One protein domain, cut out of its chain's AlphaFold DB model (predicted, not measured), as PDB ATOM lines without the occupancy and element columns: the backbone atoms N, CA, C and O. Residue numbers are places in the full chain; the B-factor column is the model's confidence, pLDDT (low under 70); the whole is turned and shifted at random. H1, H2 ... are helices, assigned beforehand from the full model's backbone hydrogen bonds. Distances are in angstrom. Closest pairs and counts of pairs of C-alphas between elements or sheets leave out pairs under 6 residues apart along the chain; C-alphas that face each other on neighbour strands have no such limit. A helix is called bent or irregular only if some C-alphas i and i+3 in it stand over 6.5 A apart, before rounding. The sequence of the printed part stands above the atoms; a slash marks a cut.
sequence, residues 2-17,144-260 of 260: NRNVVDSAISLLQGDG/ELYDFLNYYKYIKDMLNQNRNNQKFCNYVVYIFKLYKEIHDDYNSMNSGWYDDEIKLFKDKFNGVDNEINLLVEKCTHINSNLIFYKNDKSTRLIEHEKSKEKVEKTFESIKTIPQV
ATOM      1  N   ASN A   2      77.430 -75.761  -9.569       56.84
ATOM      2  CA  ASN A   2      76.409 -75.276 -10.507       56.84
ATOM      3  C   ASN A   2      75.589 -74.121  -9.887       56.84
ATOM      4  O   ASN A   2      74.371 -74.106 -10.028       56.84
ATOM      5  N   ARG A   3      76.245 -73.168  -9.187       60.94
ATOM      6  CA  ARG A   3      75.579 -72.011  -8.530       60.94
ATOM      7  C   ARG A   3      74.592 -71.316  -9.473       60.94
ATOM      8  O   ARG A   3      73.476 -71.017  -9.085       60.94
ATOM      9  N   ASN A   4      74.957 -71.249 -10.753       80.25
ATOM     10  CA  ASN A   4      74.127 -70.729 -11.834       80.25
ATOM     11  C   ASN A   4      72.718 -71.359 -11.904       80.25
ATOM     12  O   ASN A   4      71.751 -70.654 -12.167       80.25
ATOM     13  N   VAL A   5      72.560 -72.662 -11.636       84.94
ATOM     14  CA  VAL A   5      71.242 -73.329 -11.655       84.94
ATOM     15  C   VAL A   5      70.368 -72.871 -10.487       84.94
ATOM     16  O   VAL A   5      69.195 -72.567 -10.699       84.94
ATOM     17  N   VAL A   6      70.938 -72.811  -9.279       86.56
ATOM     18  CA  VAL A   6      70.228 -72.371  -8.068       86.56
ATOM     19  C   VAL A   6      69.848 -70.901  -8.211       86.56
ATOM     20  O   VAL A   6      68.664 -70.575  -8.165       86.56
ATOM     21  N   ASP A   7      70.827 -70.040  -8.490       87.25
ATOM     22  CA  ASP A   7      70.630 -68.596  -8.628       87.25
ATOM     23  C   ASP A   7      69.590 -68.292  -9.714       87.25
ATOM     24  O   ASP A   7      68.636 -67.554  -9.475       87.25
ATOM     25  N   SER A   8      69.679 -68.959 -10.872       87.25
ATOM     26  CA  SER A   8      68.698 -68.809 -11.956       87.25
ATOM     27  C   SER A   8      67.270 -69.162 -11.536       87.25
ATOM     28  O   SER A   8      66.328 -68.492 -11.961       87.25
ATOM     29  N   ALA A   9      67.080 -70.227 -10.753       87.19
ATOM     30  CA  ALA A   9      65.754 -70.642 -10.302       87.19
ATOM     31  C   ALA A   9      65.207 -69.706  -9.215       87.19
ATOM     32  O   ALA A   9      64.036 -69.328  -9.266       87.19
ATOM     33  N   ILE A  10      66.051 -69.288  -8.267       87.44
ATOM     34  CA  ILE A  10      65.659 -68.340  -7.219       87.44
ATOM     35  C   ILE A  10      65.305 -66.980  -7.825       87.44
ATOM     36  O   ILE A  10      64.248 -66.445  -7.494       87.44
ATOM     37  N   SER A  11      66.086 -66.464  -8.778       87.69
ATOM     38  CA  SER A  11      65.775 -65.199  -9.460       87.69
ATOM     39  C   SER A  11      64.430 -65.218 -10.187       87.69
ATOM     40  O   SER A  11      63.714 -64.219 -10.184       87.69
ATOM     41  N   LEU A  12      64.029 -66.356 -10.760       86.31
ATOM     42  CA  LEU A  12      62.691 -66.489 -11.343       86.31
ATOM     43  C   LEU A  12      61.584 -66.424 -10.292       86.31
ATOM     44  O   LEU A  12      60.568 -65.768 -10.503       86.31
ATOM     45  N   LEU A  13      61.773 -67.099  -9.159       84.56
ATOM     46  CA  LEU A  13      60.802 -67.069  -8.068       84.56
ATOM     47  C   LEU A  13      60.695 -65.681  -7.416       84.56
ATOM     48  O   LEU A  13      59.624 -65.316  -6.926       84.56
ATOM     49  N   GLN A  14      61.791 -64.917  -7.409       84.50
ATOM     50  CA  GLN A  14      61.816 -63.515  -6.993       84.50
ATOM     51  C   GLN A  14      61.030 -62.631  -7.967       84.50
ATOM     52  O   GLN A  14      60.182 -61.857  -7.529       84.50
ATOM     53  N   GLY A  15      61.267 -62.784  -9.277       79.19
ATOM     54  CA  GLY A  15      60.593 -62.004 -10.322       79.19
ATOM     55  C   GLY A  15      59.073 -62.191 -10.359       79.19
ATOM     56  O   GLY A  15      58.353 -61.253 -10.681       79.19
ATOM     57  N   ASP A  16      58.574 -63.362  -9.956       75.31
ATOM     58  CA  ASP A  16      57.132 -63.647  -9.862       75.31
ATOM     59  C   ASP A  16      56.487 -63.119  -8.559       75.31
ATOM     60  O   ASP A  16      55.299 -63.325  -8.314       75.31
ATOM     61  N   GLY A  17      57.271 -62.491  -7.670       73.38
ATOM     62  CA  GLY A  17      56.821 -61.869  -6.417       73.38
ATOM     63  C   GLY A  17      56.374 -62.841  -5.314       73.38
ATOM     64  O   GLY A  17      56.233 -62.449  -4.156       73.38
ATOM     65  N   GLU A 144      71.884 -75.473   0.884       94.50
ATOM     66  CA  GLU A 144      71.230 -75.624  -0.419       94.50
ATOM     67  C   GLU A 144      70.062 -76.615  -0.357       94.50
ATOM     68  O   GLU A 144      68.983 -76.337  -0.886       94.50
ATOM     69  N   LEU A 145      70.245 -77.739   0.345       94.62
ATOM     70  CA  LEU A 145      69.184 -78.719   0.543       94.62
ATOM     71  C   LEU A 145      68.031 -78.140   1.380       94.62
ATOM     72  O   LEU A 145      66.868 -78.258   0.992       94.62
ATOM     73  N   TYR A 146      68.339 -77.472   2.493       95.69
ATOM     74  CA  TYR A 146      67.329 -76.858   3.356       95.69
ATOM     75  C   TYR A 146      66.529 -75.752   2.655       95.69
ATOM     76  O   TYR A 146      65.294 -75.723   2.737       95.69
ATOM     77  N   ASP A 147      67.211 -74.861   1.937       95.31
ATOM     78  CA  ASP A 147      66.592 -73.753   1.210       95.31
ATOM     79  C   ASP A 147      65.657 -74.296   0.121       95.31
ATOM     80  O   ASP A 147      64.494 -73.888   0.040       95.31
ATOM     81  N   PHE A 148      66.104 -75.292  -0.655       95.12
ATOM     82  CA  PHE A 148      65.248 -75.964  -1.633       95.12
ATOM     83  C   PHE A 148      63.989 -76.554  -0.995       95.12
ATOM     84  O   PHE A 148      62.889 -76.335  -1.502       95.12
ATOM     85  N   LEU A 149      64.113 -77.271   0.124       94.31
ATOM     86  CA  LEU A 149      62.975 -77.926   0.782       94.31
ATOM     87  C   LEU A 149      61.918 -76.927   1.278       94.31
ATOM     88  O   LEU A 149      60.714 -77.226   1.272       94.31
ATOM     89  N   ASN A 150      62.349 -75.721   1.649       94.25
ATOM     90  CA  ASN A 150      61.467 -74.610   2.004       94.25
ATOM     91  C   ASN A 150      60.851 -73.928   0.776       94.25
ATOM     92  O   ASN A 150      59.691 -73.505   0.817       94.25
ATOM     93  N   TYR A 151      61.591 -73.844  -0.330       93.12
ATOM     94  CA  TYR A 151      61.116 -73.224  -1.567       93.12
ATOM     95  C   TYR A 151      60.315 -74.168  -2.471       93.12
ATOM     96  O   TYR A 151      59.589 -73.692  -3.346       93.12
ATOM     97  N   TYR A 152      60.367 -75.482  -2.232       92.25
ATOM     98  CA  TYR A 152      59.787 -76.502  -3.107       92.25
ATOM     99  C   TYR A 152      58.310 -76.270  -3.418       92.25
ATOM    100  O   TYR A 152      57.897 -76.453  -4.555       92.25
ATOM    101  N   LYS A 153      57.508 -75.793  -2.456       91.31
ATOM    102  CA  LYS A 153      56.084 -75.520  -2.715       91.31
ATOM    103  C   LYS A 153      55.875 -74.466  -3.813       91.31
ATOM    104  O   LYS A 153      55.003 -74.635  -4.649       91.31
ATOM    105  N   TYR A 154      56.718 -73.435  -3.867       91.56
ATOM    106  CA  TYR A 154      56.637 -72.397  -4.901       91.56
ATOM    107  C   TYR A 154      57.166 -72.900  -6.240       91.56
ATOM    108  O   TYR A 154      56.610 -72.585  -7.285       91.56
ATOM    109  N   ILE A 155      58.221 -73.719  -6.204       90.94
ATOM    110  CA  ILE A 155      58.741 -74.405  -7.392       90.94
ATOM    111  C   ILE A 155      57.643 -75.293  -7.989       90.94
ATOM    112  O   ILE A 155      57.387 -75.243  -9.189       90.94
ATOM    113  N   LYS A 156      56.944 -76.057  -7.147       90.31
ATOM    114  CA  LYS A 156      55.821 -76.909  -7.537       90.31
ATOM    115  C   LYS A 156      54.678 -76.100  -8.153       90.31
ATOM    116  O   LYS A 156      54.177 -76.476  -9.210       90.31
ATOM    117  N   ASP A 157      54.298 -74.980  -7.541       89.75
ATOM    118  CA  ASP A 157      53.263 -74.091  -8.084       89.75
ATOM    119  C   ASP A 157      53.635 -73.575  -9.484       89.75
ATOM    120  O   ASP A 157      52.797 -73.565 -10.386       89.75
ATOM    121  N   MET A 158      54.904 -73.217  -9.698       89.12
ATOM    122  CA  MET A 158      55.412 -72.783 -11.003       89.12
ATOM    123  C   MET A 158      55.390 -73.893 -12.055       89.12
ATOM    124  O   MET A 158      54.955 -73.663 -13.186       89.12
ATOM    125  N   LEU A 159      55.812 -75.103 -11.675       89.25
ATOM    126  CA  LEU A 159      55.770 -76.283 -12.540       89.25
ATOM    127  C   LEU A 159      54.332 -76.621 -12.959       89.25
ATOM    128  O   LEU A 159      54.081 -76.927 -14.123       89.25
ATOM    129  N   ASN A 160      53.372 -76.500 -12.040       88.50
ATOM    130  CA  ASN A 160      51.952 -76.712 -12.330       88.50
ATOM    131  C   ASN A 160      51.380 -75.684 -13.314       88.50
ATOM    132  O   ASN A 160      50.496 -76.015 -14.100       88.50
ATOM    133  N   GLN A 161      51.905 -74.459 -13.307       87.62
ATOM    134  CA  GLN A 161      51.533 -73.404 -14.254       87.62
ATOM    135  C   GLN A 161      52.284 -73.499 -15.593       87.62
ATOM    136  O   GLN A 161      52.099 -72.644 -16.457       87.62
ATOM    137  N   ASN A 162      53.133 -74.518 -15.774       82.31
ATOM    138  CA  ASN A 162      54.027 -74.683 -16.920       82.31
ATOM    139  C   ASN A 162      54.958 -73.477 -17.167       82.31
ATOM    140  O   ASN A 162      55.329 -73.183 -18.306       82.31
ATOM    141  N   ARG A 163      55.335 -72.751 -16.105       76.56
ATOM    142  CA  ARG A 163      56.187 -71.557 -16.187       76.56
ATOM    143  C   ARG A 163      57.639 -71.908 -15.914       76.56
ATOM    144  O   ARG A 163      57.982 -72.372 -14.834       76.56
ATOM    145  N   ASN A 164      58.517 -71.596 -16.869       76.81
ATOM    146  CA  ASN A 164      59.967 -71.790 -16.742       76.81
ATOM    147  C   ASN A 164      60.372 -73.223 -16.341       76.81
ATOM    148  O   ASN A 164      61.397 -73.410 -15.676       76.81
ATOM    149  N   ASN A 165      59.590 -74.227 -16.763       80.56
ATOM    150  CA  ASN A 165      59.737 -75.615 -16.321       80.56
ATOM    151  C   ASN A 165      61.181 -76.098 -16.417       80.56
ATOM    152  O   ASN A 165      61.694 -76.629 -15.447       80.56
ATOM    153  N   GLN A 166      61.895 -75.821 -17.511       85.94
ATOM    154  CA  GLN A 166      63.278 -76.277 -17.671       85.94
ATOM    155  C   GLN A 166      64.214 -75.816 -16.539       85.94
ATOM    156  O   GLN A 166      64.984 -76.622 -16.023       85.94
ATOM    157  N   LYS A 167      64.151 -74.545 -16.116       88.88
ATOM    158  CA  LYS A 167      65.022 -74.019 -15.047       88.88
ATOM    159  C   LYS A 167      64.673 -74.633 -13.692       88.88
ATOM    160  O   LYS A 167      65.571 -75.040 -12.959       88.88
ATOM    161  N   PHE A 168      63.383 -74.769 -13.392       89.81
ATOM    162  CA  PHE A 168      62.926 -75.414 -12.161       89.81
ATOM    163  C   PHE A 168      63.232 -76.908 -12.130       89.81
ATOM    164  O   PHE A 168      63.751 -77.403 -11.136       89.81
ATOM    165  N   CYS A 169      63.017 -77.610 -13.236       87.88
ATOM    166  CA  CYS A 169      63.387 -79.007 -13.397       87.88
ATOM    167  C   CYS A 169      64.901 -79.203 -13.235       87.88
ATOM    168  O   CYS A 169      65.319 -80.104 -12.515       87.88
ATOM    169  N   ASN A 170      65.734 -78.329 -13.809       88.44
ATOM    170  CA  ASN A 170      67.184 -78.372 -13.600       88.44
ATOM    171  C   ASN A 170      67.558 -78.189 -12.122       88.44
ATOM    172  O   ASN A 170      68.451 -78.883 -11.636       88.44
ATOM    173  N   TYR A 171      66.870 -77.295 -11.405       91.19
ATOM    174  CA  TYR A 171      67.089 -77.103  -9.972       91.19
ATOM    175  C   TYR A 171      66.675 -78.334  -9.153       91.19
ATOM    176  O   TYR A 171      67.439 -78.785  -8.303       91.19
ATOM    177  N   VAL A 172      65.533 -78.949  -9.471       89.62
ATOM    178  CA  VAL A 172      65.109 -80.221  -8.863       89.62
ATOM    179  C   VAL A 172      66.159 -81.311  -9.105       89.62
ATOM    180  O   VAL A 172      66.618 -81.930  -8.150       89.62
ATOM    181  N   VAL A 173      66.620 -81.511 -10.347       86.69
ATOM    182  CA  VAL A 173      67.674 -82.504 -10.651       86.69
ATOM    183  C   VAL A 173      68.938 -82.240  -9.850       86.69
ATOM    184  O   VAL A 173      69.547 -83.176  -9.333       86.69
ATOM    185  N   TYR A 174      69.353 -80.978  -9.776       89.56
ATOM    186  CA  TYR A 174      70.528 -80.583  -9.019       89.56
ATOM    187  C   TYR A 174      70.408 -81.001  -7.551       89.56
ATOM    188  O   TYR A 174      71.316 -81.649  -7.034       89.56
ATOM    189  N   ILE A 175      69.273 -80.717  -6.909       91.44
ATOM    190  CA  ILE A 175      69.070 -81.047  -5.497       91.44
ATOM    191  C   ILE A 175      68.950 -82.551  -5.261       91.44
ATOM    192  O   ILE A 175      69.458 -83.046  -4.262       91.44
ATOM    193  N   PHE A 176      68.357 -83.310  -6.179       87.12
ATOM    194  CA  PHE A 176      68.299 -84.767  -6.042       87.12
ATOM    195  C   PHE A 176      69.688 -85.408  -6.166       87.12
ATOM    196  O   PHE A 176      70.006 -86.340  -5.428       87.12
ATOM    197  N   LYS A 177      70.554 -84.873  -7.040       86.56
ATOM    198  CA  LYS A 177      71.969 -85.272  -7.095       86.56
ATOM    199  C   LYS A 177      72.706 -84.897  -5.812       86.56
ATOM    200  O   LYS A 177      73.381 -85.750  -5.251       86.56
ATOM    201  N   LEU A 178      72.518 -83.670  -5.324       89.69
ATOM    202  CA  LEU A 178      73.094 -83.207  -4.062       89.69
ATOM    203  C   LEU A 178      72.661 -84.090  -2.884       89.69
ATOM    204  O   LEU A 178      73.485 -84.468  -2.064       89.69
ATOM    205  N   TYR A 179      71.380 -84.447  -2.809       87.69
ATOM    206  CA  TYR A 179      70.853 -85.345  -1.785       87.69
ATOM    207  C   TYR A 179      71.504 -86.728  -1.859       87.69
ATOM    208  O   TYR A 179      71.872 -87.278  -0.826       87.69
ATOM    209  N   LYS A 180      71.695 -87.270  -3.070       83.69
ATOM    210  CA  LYS A 180      72.419 -88.530  -3.266       83.69
ATOM    211  C   LYS A 180      73.871 -88.430  -2.790       83.69
ATOM    212  O   LYS A 180      74.311 -89.306  -2.062       83.69
ATOM    213  N   GLU A 181      74.582 -87.363  -3.155       83.81
ATOM    214  CA  GLU A 181      75.960 -87.114  -2.700       83.81
ATOM    215  C   GLU A 181      76.033 -87.032  -1.170       83.81
ATOM    216  O   GLU A 181      76.803 -87.759  -0.553       83.81
ATOM    217  N   ILE A 182      75.167 -86.220  -0.552       84.19
ATOM    218  CA  ILE A 182      75.042 -86.097   0.908       84.19
ATOM    219  C   ILE A 182      74.806 -87.455   1.551       84.19
ATOM    220  O   ILE A 182      75.374 -87.760   2.592       84.19
ATOM    221  N   HIS A 183      73.930 -88.250   0.957       76.44
ATOM    222  CA  HIS A 183      73.563 -89.539   1.485       76.44
ATOM    223  C   HIS A 183      74.709 -90.565   1.390       76.44
ATOM    224  O   HIS A 183      74.967 -91.305   2.342       76.44
ATOM    225  N   ASP A 184      75.396 -90.608   0.253       73.69
ATOM    226  CA  ASP A 184      76.531 -91.504   0.043       73.69
ATOM    227  C   ASP A 184      77.690 -91.111   0.985       73.69
ATOM    228  O   ASP A 184      78.257 -91.977   1.662       73.69
ATOM    229  N   ASP A 185      77.947 -89.807   1.143       69.69
ATOM    230  CA  ASP A 185      78.893 -89.258   2.122       69.69
ATOM    231  C   ASP A 185      78.466 -89.579   3.564       69.69
ATOM    232  O   ASP A 185      79.284 -90.035   4.362       69.69
ATOM    233  N   TYR A 186      77.185 -89.406   3.902       64.81
ATOM    234  CA  TYR A 186      76.621 -89.691   5.224       64.81
ATOM    235  C   TYR A 186      76.855 -91.142   5.641       64.81
ATOM    236  O   TYR A 186      77.362 -91.389   6.735       64.81
ATOM    237  N   ASN A 187      76.557 -92.095   4.755       62.12
ATOM    238  CA  ASN A 187      76.800 -93.513   5.019       62.12
ATOM    239  C   ASN A 187      78.286 -93.846   5.130       62.12
ATOM    240  O   ASN A 187      78.652 -94.777   5.846       62.12
ATOM    241  N   SER A 188      79.142 -93.116   4.414       57.16
ATOM    242  CA  SER A 188      80.588 -93.312   4.496       57.16
ATOM    243  C   SER A 188      81.188 -92.740   5.787       57.16
ATOM    244  O   SER A 188      82.140 -93.307   6.321       57.16
ATOM    245  N   MET A 189      80.618 -91.649   6.314       60.31
ATOM    246  CA  MET A 189      81.161 -90.906   7.456       60.31
ATOM    247  C   MET A 189      80.458 -91.190   8.791       60.31
ATOM    248  O   MET A 189      81.037 -90.882   9.831       60.31
ATOM    249  N   ASN A 190      79.229 -91.729   8.797       64.50
ATOM    250  CA  ASN A 190      78.383 -91.921   9.992       64.50
ATOM    251  C   ASN A 190      78.333 -90.684  10.919       64.50
ATOM    252  O   ASN A 190      78.243 -90.800  12.140       64.50
ATOM    253  N   SER A 191      78.424 -89.479  10.349       71.69
ATOM    254  CA  SER A 191      78.663 -88.255  11.124       71.69
ATOM    255  C   SER A 191      77.412 -87.680  11.790       71.69
ATOM    256  O   SER A 191      77.533 -86.805  12.645       71.69
ATOM    257  N   GLY A 192      76.209 -88.102  11.381       76.81
ATOM    258  CA  GLY A 192      74.950 -87.485  11.827       76.81
ATOM    259  C   GLY A 192      74.726 -86.067  11.279       76.81
ATOM    260  O   GLY A 192      73.709 -85.437  11.550       76.81
ATOM    261  N   TRP A 193      75.667 -85.523  10.493       84.12
ATOM    262  CA  TRP A 193      75.663 -84.104  10.124       84.12
ATOM    263  C   TRP A 193      74.495 -83.692   9.242       84.12
ATOM    264  O   TRP A 193      74.225 -82.502   9.180       84.12
ATOM    265  N   TYR A 194      73.822 -84.624   8.573       86.88
ATOM    266  CA  TYR A 194      72.720 -84.349   7.648       86.88
ATOM    267  C   TYR A 194      71.373 -84.909   8.118       86.88
ATOM    268  O   TYR A 194      70.426 -84.932   7.335       86.88
ATOM    269  N   ASP A 195      71.268 -85.372   9.370       86.56
ATOM    270  CA  ASP A 195      70.070 -86.061   9.876       86.56
ATOM    271  C   ASP A 195      68.794 -85.227   9.685       86.56
ATOM    272  O   ASP A 195      67.782 -85.729   9.191       86.56
ATOM    273  N   ASP A 196      68.861 -83.936  10.018       88.69
ATOM    274  CA  ASP A 196      67.731 -83.014   9.906       88.69
ATOM    275  C   ASP A 196      67.319 -82.780   8.447       88.69
ATOM    276  O   ASP A 196      66.128 -82.821   8.127       88.69
ATOM    277  N   GLU A 197      68.275 -82.545   7.540       91.19
ATOM    278  CA  GLU A 197      67.965 -82.312   6.128       91.19
ATOM    279  C   GLU A 197      67.485 -83.582   5.429       91.19
ATOM    280  O   GLU A 197      66.557 -83.516   4.621       91.19
ATOM    281  N   ILE A 198      68.069 -84.739   5.757       88.31
ATOM    282  CA  ILE A 198      67.633 -86.035   5.233       88.31
ATOM    283  C   ILE A 198      66.208 -86.321   5.688       88.31
ATOM    284  O   ILE A 198      65.368 -86.693   4.866       88.31
ATOM    285  N   LYS A 199      65.907 -86.110   6.973       87.94
ATOM    286  CA  LYS A 199      64.552 -86.269   7.496       87.94
ATOM    287  C   LYS A 199      63.575 -85.327   6.797       87.94
ATOM    288  O   LYS A 199      62.545 -85.785   6.315       87.94
ATOM    289  N   LEU A 200      63.912 -84.043   6.673       89.69
ATOM    290  CA  LEU A 200      63.051 -83.059   6.013       89.69
ATOM    291  C   LEU A 200      62.799 -83.409   4.539       89.69
ATOM    292  O   LEU A 200      61.681 -83.242   4.048       89.69
ATOM    293  N   PHE A 201      63.819 -83.909   3.835       89.62
ATOM    294  CA  PHE A 201      63.681 -84.394   2.466       89.62
ATOM    295  C   PHE A 201      62.735 -85.592   2.406       89.62
ATOM    296  O   PHE A 201      61.765 -85.571   1.647       89.62
ATOM    297  N   LYS A 202      62.966 -86.607   3.246       85.12
ATOM    298  CA  LYS A 202      62.102 -87.787   3.329       85.12
ATOM    299  C   LYS A 202      60.662 -87.390   3.627       85.12
ATOM    300  O   LYS A 202      59.794 -87.772   2.861       85.12
ATOM    301  N   ASP A 203      60.407 -86.560   4.634       85.62
ATOM    302  CA  ASP A 203      59.057 -86.118   5.008       85.62
ATOM    303  C   ASP A 203      58.342 -85.387   3.859       85.62
ATOM    304  O   ASP A 203      57.149 -85.590   3.630       85.62
ATOM    305  N   LYS A 204      59.071 -84.562   3.095       85.75
ATOM    306  CA  LYS A 204      58.524 -83.824   1.947       85.75
ATOM    307  C   LYS A 204      58.176 -84.739   0.768       85.75
ATOM    308  O   LYS A 204      57.197 -84.472   0.074       85.75
ATOM    309  N   PHE A 205      58.951 -85.802   0.555       80.69
ATOM    310  CA  PHE A 205      58.807 -86.714  -0.584       80.69
ATOM    311  C   PHE A 205      58.271 -88.109  -0.201       80.69
ATOM    312  O   PHE A 205      58.229 -88.992  -1.053       80.69
ATOM    313  N   ASN A 206      57.814 -88.307   1.044       70.25
ATOM    314  CA  ASN A 206      57.307 -89.591   1.560       70.25
ATOM    315  C   ASN A 206      56.008 -90.036   0.858       70.25
ATOM    316  O   ASN A 206      55.701 -91.220   0.793       70.25
ATOM    317  N   GLY A 207      55.259 -89.093   0.272       62.50
ATOM    318  CA  GLY A 207      54.123 -89.340  -0.630       62.50
ATOM    319  C   GLY A 207      54.568 -89.613  -2.069       62.50
ATOM    320  O   GLY A 207      54.044 -88.994  -2.997       62.50
ATOM    321  N   VAL A 208      55.571 -90.491  -2.190       59.09
ATOM    322  CA  VAL A 208      56.398 -90.836  -3.357       59.09
ATOM    323  C   VAL A 208      55.598 -90.729  -4.654       59.09
ATOM    324  O   VAL A 208      55.925 -89.895  -5.488       59.09
ATOM    325  N   ASP A 209      54.479 -91.434  -4.791       64.56
ATOM    326  CA  ASP A 209      53.786 -91.510  -6.078       64.56
ATOM    327  C   ASP A 209      53.277 -90.155  -6.596       64.56
ATOM    328  O   ASP A 209      53.494 -89.832  -7.759       64.56
ATOM    329  N   ASN A 210      52.664 -89.305  -5.769       72.75
ATOM    330  CA  ASN A 210      52.038 -88.076  -6.274       72.75
ATOM    331  C   ASN A 210      53.052 -86.980  -6.616       72.75
ATOM    332  O   ASN A 210      52.937 -86.345  -7.665       72.75
ATOM    333  N   GLU A 211      54.047 -86.752  -5.753       79.00
ATOM    334  CA  GLU A 211      55.074 -85.741  -6.044       79.00
ATOM    335  C   GLU A 211      56.013 -86.196  -7.152       79.00
ATOM    336  O   GLU A 211      56.408 -85.400  -8.001       79.00
ATOM    337  N   ILE A 212      56.334 -87.488  -7.199       74.31
ATOM    338  CA  ILE A 212      57.197 -88.027  -8.245       74.31
ATOM    339  C   ILE A 212      56.484 -88.027  -9.583       74.31
ATOM    340  O   ILE A 212      57.084 -87.596 -10.563       74.31
ATOM    341  N   ASN A 213      55.222 -88.458  -9.639       77.38
ATOM    342  CA  ASN A 213      54.465 -88.437 -10.888       77.38
ATOM    343  C   ASN A 213      54.351 -87.011 -11.428       77.38
ATOM    344  O   ASN A 213      54.564 -86.805 -12.620       77.38
ATOM    345  N   LEU A 214      54.125 -86.023 -10.556       83.38
ATOM    346  CA  LEU A 214      54.125 -84.616 -10.950       83.38
ATOM    347  C   LEU A 214      55.476 -84.185 -11.523       83.38
ATOM    348  O   LEU A 214      55.519 -83.564 -12.584       83.38
ATOM    349  N   LEU A 215      56.584 -84.514 -10.857       83.06
ATOM    350  CA  LEU A 215      57.914 -84.162 -11.354       83.06
ATOM    351  C   LEU A 215      58.223 -84.858 -12.685       83.06
ATOM    352  O   LEU A 215      58.739 -84.214 -13.590       83.06
ATOM    353  N   VAL A 216      57.867 -86.133 -12.845       79.50
ATOM    354  CA  VAL A 216      58.049 -86.880 -14.101       79.50
ATOM    355  C   VAL A 216      57.203 -86.287 -15.230       79.50
ATOM    356  O   VAL A 216      57.696 -86.145 -16.348       79.50
ATOM    357  N   GLU A 217      55.958 -85.898 -14.948       83.00
ATOM    358  CA  GLU A 217      55.063 -85.271 -15.923       83.00
ATOM    359  C   GLU A 217      55.569 -83.884 -16.346       83.00
ATOM    360  O   GLU A 217      55.648 -83.580 -17.536       83.00
ATOM    361  N   LYS A 218      55.926 -83.030 -15.379       85.62
ATOM    362  CA  LYS A 218      56.312 -81.634 -15.649       85.62
ATOM    363  C   LYS A 218      57.747 -81.483 -16.140       85.62
ATOM    364  O   LYS A 218      58.063 -80.483 -16.789       85.62
ATOM    365  N   CYS A 219      58.601 -82.461 -15.862       83.44
ATOM    366  CA  CYS A 219      60.018 -82.423 -16.180       83.44
ATOM    367  C   CYS A 219      60.433 -83.571 -17.103       83.44
ATOM    368  O   CYS A 219      61.253 -84.417 -16.753       83.44
ATOM    369  N   THR A 220      59.913 -83.547 -18.329       69.31
ATOM    370  CA  THR A 220      60.070 -84.601 -19.348       69.31
ATOM    371  C   THR A 220      61.519 -84.910 -19.754       69.31
ATOM    372  O   THR A 220      61.803 -86.005 -20.233       69.31
ATOM    373  N   HIS A 221      62.455 -83.977 -19.553       67.19
ATOM    374  CA  HIS A 221      63.887 -84.186 -19.811       67.19
ATOM    375  C   HIS A 221      64.641 -84.820 -18.638       67.19
ATOM    376  O   HIS A 221      65.817 -85.166 -18.777       67.19
ATOM    377  N   ILE A 222      64.003 -84.959 -17.473       62.03
ATOM    378  CA  ILE A 222      64.629 -85.643 -16.354       62.03
ATOM    379  C   ILE A 222      64.495 -87.137 -16.602       62.03
ATOM    380  O   ILE A 222      63.403 -87.700 -16.597       62.03
ATOM    381  N   ASN A 223      65.633 -87.798 -16.797       56.50
ATOM    382  CA  ASN A 223      65.667 -89.248 -16.781       56.50
ATOM    383  C   ASN A 223      65.117 -89.720 -15.425       56.50
ATOM    384  O   ASN A 223      65.722 -89.434 -14.394       56.50
ATOM    385  N   SER A 224      63.999 -90.452 -15.422       51.44
ATOM    386  CA  SER A 224      63.396 -91.013 -14.204       51.44
ATOM    387  C   SER A 224      64.410 -91.782 -13.350       51.44
ATOM    388  O   SER A 224      64.282 -91.824 -12.132       51.44
ATOM    389  N   ASN A 225      65.453 -92.329 -13.988       51.16
ATOM    390  CA  ASN A 225      66.521 -93.084 -13.338       51.16
ATOM    391  C   ASN A 225      67.510 -92.204 -12.548       51.16
ATOM    392  O   ASN A 225      68.235 -92.718 -11.702       51.16
ATOM    393  N   LEU A 226      67.573 -90.893 -12.828       52.19
ATOM    394  CA  LEU A 226      68.336 -89.922 -12.027       52.19
ATOM    395  C   LEU A 226      67.609 -89.568 -10.733       52.19
ATOM    396  O   LEU A 226      68.259 -89.221  -9.752       52.19
ATOM    397  N   ILE A 227      66.277 -89.623 -10.759       50.22
ATOM    398  CA  ILE A 227      65.443 -89.300  -9.604       50.22
ATOM    399  C   ILE A 227      65.285 -90.540  -8.713       50.22
ATOM    400  O   ILE A 227      65.311 -90.418  -7.493       50.22
ATOM    401  N   PHE A 228      65.204 -91.737  -9.309       50.53
ATOM    402  CA  PHE A 228      65.001 -92.993  -8.586       50.53
ATOM    403  C   PHE A 228      65.745 -94.141  -9.268       50.53
ATOM    404  O   PHE A 228      65.594 -94.352 -10.470       50.53
ATOM    405  N   TYR A 229      66.507 -94.937  -8.511       43.09
ATOM    406  CA  TYR A 229      66.920 -96.253  -8.995       43.09
ATOM    407  C   TYR A 229      65.651 -97.056  -9.288       43.09
ATOM    408  O   TYR A 229      64.924 -97.474  -8.392       43.09
ATOM    409  N   LYS A 230      65.364 -97.223 -10.577       36.59
ATOM    410  CA  LYS A 230      64.206 -97.937 -11.101       36.59
ATOM    411  C   LYS A 230      64.480 -99.438 -10.990       36.59
ATOM    412  O   LYS A 230      64.805-100.061 -11.988       36.59
ATOM    413  N   ASN A 231      64.471 -99.955  -9.761       34.38
ATOM    414  CA  ASN A 231      64.403-101.375  -9.393       34.38
ATOM    415  C   ASN A 231      64.140-101.498  -7.880       34.38
ATOM    416  O   ASN A 231      64.990-101.952  -7.127       34.38
ATOM    417  N   ASP A 232      63.000-100.977  -7.431       37.03
ATOM    418  CA  ASP A 232      62.059-101.678  -6.549       37.03
ATOM    419  C   ASP A 232      60.913-100.726  -6.198       37.03
ATOM    420  O   ASP A 232      61.105 -99.554  -5.877       37.03
ATOM    421  N   LYS A 233      59.679-101.212  -6.334       37.28
ATOM    422  CA  LYS A 233      58.473-100.442  -6.024       37.28
ATOM    423  C   LYS A 233      58.505 -99.983  -4.555       37.28
ATOM    424  O   LYS A 233      58.550-100.800  -3.645       37.28
ATOM    425  N   SER A 234      58.396 -98.672  -4.347       41.47
ATOM    426  CA  SER A 234      57.968 -98.016  -3.099       41.47
ATOM    427  C   SER A 234      58.858 -98.098  -1.845       41.47
ATOM    428  O   SER A 234      58.439 -97.618  -0.795       41.47
ATOM    429  N   THR A 235      60.083 -98.607  -1.879       35.22
ATOM    430  CA  THR A 235      60.959 -98.563  -0.690       35.22
ATOM    431  C   THR A 235      62.392 -98.258  -1.085       35.22
ATOM    432  O   THR A 235      62.862 -98.721  -2.118       35.22
ATOM    433  N   ARG A 236      63.085 -97.500  -0.222       35.72
ATOM    434  CA  ARG A 236      64.468 -97.005  -0.347       35.72
ATOM    435  C   ARG A 236      64.624 -95.625  -0.999       35.72
ATOM    436  O   ARG A 236      65.501 -95.413  -1.832       35.72
ATOM    437  N   LEU A 237      63.965 -94.611  -0.428       39.12
ATOM    438  CA  LEU A 237      64.721 -93.404  -0.052       39.12
ATOM    439  C   LEU A 237      65.727 -93.839   1.020       39.12
ATOM    440  O   LEU A 237      65.525 -93.608   2.208       39.12
ATOM    441  N   ILE A 238      66.771 -94.542   0.573       38.69
ATOM    442  CA  ILE A 238      67.833 -95.103   1.397       38.69
ATOM    443  C   ILE A 238      67.291 -96.107   2.414       38.69
ATOM    444  O   ILE A 238      67.032 -95.772   3.566       38.69
ATOM    445  N   GLU A 239      67.213 -97.366   2.009       35.59
ATOM    446  CA  GLU A 239      67.583 -98.446   2.919       35.59
ATOM    447  C   GLU A 239      68.517 -99.362   2.140       35.59
ATOM    448  O   GLU A 239      68.120-100.135   1.275       35.59
ATOM    449  N   HIS A 240      69.805 -99.259   2.421       36.03
ATOM    450  CA  HIS A 240      70.631-100.452   2.446       36.03
ATOM    451  C   HIS A 240      71.122-100.605   3.883       36.03
ATOM    452  O   HIS A 240      72.304-100.500   4.192       36.03
ATOM    453  N   GLU A 241      70.179-100.922   4.772       42.78
ATOM    454  CA  GLU A 241      70.457-101.924   5.791       42.78
ATOM    455  C   GLU A 241      70.943-103.185   5.065       42.78
ATOM    456  O   GLU A 241      70.157-103.961   4.529       42.78
ATOM    457  N   LYS A 242      72.265-103.315   4.919       39.00
ATOM    458  CA  LYS A 242      72.988-104.574   4.676       39.00
ATOM    459  C   LYS A 242      74.493-104.324   4.794       39.00
ATOM    460  O   LYS A 242      75.232-104.412   3.821       39.00
ATOM    461  N   SER A 243      74.952-104.048   6.012       39.59
ATOM    462  CA  SER A 243      76.332-104.388   6.403       39.59
ATOM    463  C   SER A 243      76.578-104.529   7.910       39.59
ATOM    464  O   SER A 243      77.679-104.939   8.268       39.59
ATOM    465  N   LYS A 244      75.588-104.330   8.800       40.56
ATOM    466  CA  LYS A 244      75.776-104.643  10.232       40.56
ATOM    467  C   LYS A 244      76.054-106.137  10.491       40.56
ATOM    468  O   LYS A 244      76.933-106.442  11.280       40.56
ATOM    469  N   GLU A 245      75.472-107.062   9.720       38.50
ATOM    470  CA  GLU A 245      75.764-108.506   9.867       38.50
ATOM    471  C   GLU A 245      77.074-108.979   9.213       38.50
ATOM    472  O   GLU A 245      77.579-110.054   9.541       38.50
ATOM    473  N   LYS A 246      77.647-108.217   8.270       34.62
ATOM    474  CA  LYS A 246      78.893-108.636   7.606       34.62
ATOM    475  C   LYS A 246      80.126-108.202   8.395       34.62
ATOM    476  O   LYS A 246      81.124-108.910   8.372       34.62
ATOM    477  N   VAL A 247      80.045-107.098   9.140       35.72
ATOM    478  CA  VAL A 247      81.147-106.631   9.994       35.72
ATOM    479  C   VAL A 247      81.313-107.534  11.223       35.72
ATOM    480  O   VAL A 247      82.443-107.913  11.512       35.72
ATOM    481  N   GLU A 248      80.237-108.010  11.863       35.56
ATOM    482  CA  GLU A 248      80.353-108.966  12.986       35.56
ATOM    483  C   GLU A 248      80.959-110.313  12.564       35.56
ATOM    484  O   GLU A 248      81.894-110.788  13.206       35.56
ATOM    485  N   LYS A 249      80.557-110.868  11.410       36.69
ATOM    486  CA  LYS A 249      81.173-112.100  10.877       36.69
ATOM    487  C   LYS A 249      82.638-111.928  10.465       36.69
ATOM    488  O   LYS A 249      83.389-112.903  10.477       36.69
ATOM    489  N   THR A 250      83.060-110.707  10.125       34.97
ATOM    490  CA  THR A 250      84.469-110.408   9.811       34.97
ATOM    491  C   THR A 250      85.295-110.173  11.086       34.97
ATOM    492  O   THR A 250      86.477-110.487  11.109       34.97
ATOM    493  N   PHE A 251      84.688-109.700  12.182       32.94
ATOM    494  CA  PHE A 251      85.369-109.535  13.476       32.94
ATOM    495  C   PHE A 251      85.501-110.844  14.277       32.94
ATOM    496  O   PHE A 251      86.504-111.030  14.967       32.94
ATOM    497  N   GLU A 252      84.552-111.779  14.170       40.03
ATOM    498  CA  GLU A 252      84.666-113.106  14.807       40.03
ATOM    499  C   GLU A 252      85.718-114.006  14.138       40.03
ATOM    500  O   GLU A 252      86.403-114.776  14.812       40.03
ATOM    501  N   SER A 253      85.921-113.857  12.827       38.56
ATOM    502  CA  SER A 253      86.934-114.609  12.072       38.56
ATOM    503  C   SER A 253      88.370-114.097  12.275       38.56
ATOM    504  O   SER A 253      89.317-114.827  12.001       38.56
ATOM    505  N   ILE A 254      88.557-112.890  12.826       40.16
ATOM    506  CA  ILE A 254      89.884-112.344  13.175       40.16
ATOM    507  C   ILE A 254      90.319-112.767  14.593       40.16
ATOM    508  O   ILE A 254      91.512-112.869  14.867       40.16
ATOM    509  N   LYS A 255      89.378-113.092  15.493       40.12
ATOM    510  CA  LYS A 255      89.684-113.560  16.863       40.12
ATOM    511  C   LYS A 255      90.162-115.016  16.953       40.12
ATOM    512  O   LYS A 255      90.545-115.449  18.035       40.12
ATOM    513  N   THR A 256      90.134-115.775  15.858       38.84
ATOM    514  CA  THR A 256      90.460-117.214  15.842       38.84
ATOM    515  C   THR A 256      91.819-117.551  15.230       38.84
ATOM    516  O   THR A 256      92.144-118.728  15.109       38.84
ATOM    517  N   ILE A 257      92.656-116.559  14.908       39.03
ATOM    518  CA  ILE A 257      94.054-116.819  14.536       39.03
ATOM    519  C   ILE A 257      94.883-116.923  15.830       39.03
ATOM    520  O   ILE A 257      94.988-115.924  16.546       39.03
ATOM    521  N   PRO A 258      95.466-118.091  16.168       37.12
ATOM    522  CA  PRO A 258      96.313-118.222  17.347       37.12
ATOM    523  C   PRO A 258      97.580-117.391  17.147       37.12
ATOM    524  O   PRO A 258      98.264-117.533  16.133       37.12
ATOM    525  N   GLN A 259      97.893-116.528  18.111       37.94
ATOM    526  CA  GLN A 259      99.198-115.880  18.179       37.94
ATOM    527  C   GLN A 259     100.238-116.954  18.531       37.94
ATOM    528  O   GLN A 259     100.167-117.541  19.612       37.94
ATOM    529  N   VAL A 260     101.134-117.244  17.582       39.66
ATOM    530  CA  VAL A 260     102.392-117.980  17.797       39.66
ATOM    531  C   VAL A 260     103.469-116.981  18.184       39.66
ATOM    532  O   VAL A 260     103.511-115.911  17.534       39.66
TER     533      VAL A 260
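Overview. This is residues 2 to 17 and 144 to 260 of the 260 residues of an uncharacterized protein of Plasmodium vivax Brazil I (UniProt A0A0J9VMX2). A compact body of helices is built round the long helix H3, and a thin tail, residues 241 to 260 with H7 in it, sticks out from the body and makes much of the length. H2 and H3 form a helical hairpin with H4 beside H2, while H1 crosses the first part of H3 on one side of the body and H5 and H6 lie on the other side. The printed part has 133 residues with seven named helices, H1 to H7 in order, and no named strand: the class is all helix. The whole is loose, with a radius of gyration of the C-alphas of 19.5 A, and spans 75 by 29 by 22 A.

Arrangement. Start at H3, residues 165 to 189, the hub, which touches four other helices. H2, residues 144 to 160, touches it as a hairpin, a shallow tilt of 30 degrees, opposite ways; look at the C-alphas of Leu 159 and Asn 165, the closest, 5.5 A apart. With residues 145 to 149 alone H2 touches H4, residues 195 to 205, at a shallow tilt of 11 degrees, the same way; the closest C-alphas, of Tyr 146 and Glu 197, are 6.2 A apart. H2, H3 and H4 make an up-and-down bundle, each running against the one before it. H2 is irregular, with C-alphas 150 and 153 7.2 A apart, and has a kink of 57 degrees near residue 151. H1, residues 3 to 15, touches H3 with residues 5 to 9 alone, at a steep tilt of 48 degrees, opposite ways; the closest C-alphas, of Ala 9 and Phe 168, are 5.9 A apart. H5, residues 208 to 218, only just touches H3, with 3 pairs of C-alphas within 8 A, the closest those of Asn 165 and Lys 218 at 7.0 A. H6, residues 224 to 227, touches residues 173 to 177 of H3; the C-alphas of Phe 176 and Ile 227 are closest, at 6.4 A. H7, residues 244 to 252, touches no helix. Every O i to N i+4 pair is within hydrogen-bond range in H1, H3, H4 and H5, against 11 of 13 in H2 and 3 of 5 in H7; H6 is too short for such a pair.

Along the chain. Find C-alpha 165 at (59.737, -75.615, -16.321); from there H3 runs 35.5 A to C-alpha 189 at (81.161, -90.906, 7.456). H2 measures 22.7 A, H1 18.1 A, and H4 and H5 15.4 A each. H7 ends at C-alpha 252, (84.666, -113.106, 14.807).

Size, cuts and confidence. The C-alphas of Gly 17 and Val 260 are the two farthest apart, at 76.2 A. Residues 18 to 143 are not printed, and the gap from C-alpha 17 to C-alpha 144 is 20.8 A. The link from H6 to H7 is long, 16 residues. Mean pLDDT of the printed part is 70.3; look for values under 70 in residues 2 to 3, 185 to 190, 207 to 209 and 220 to 260.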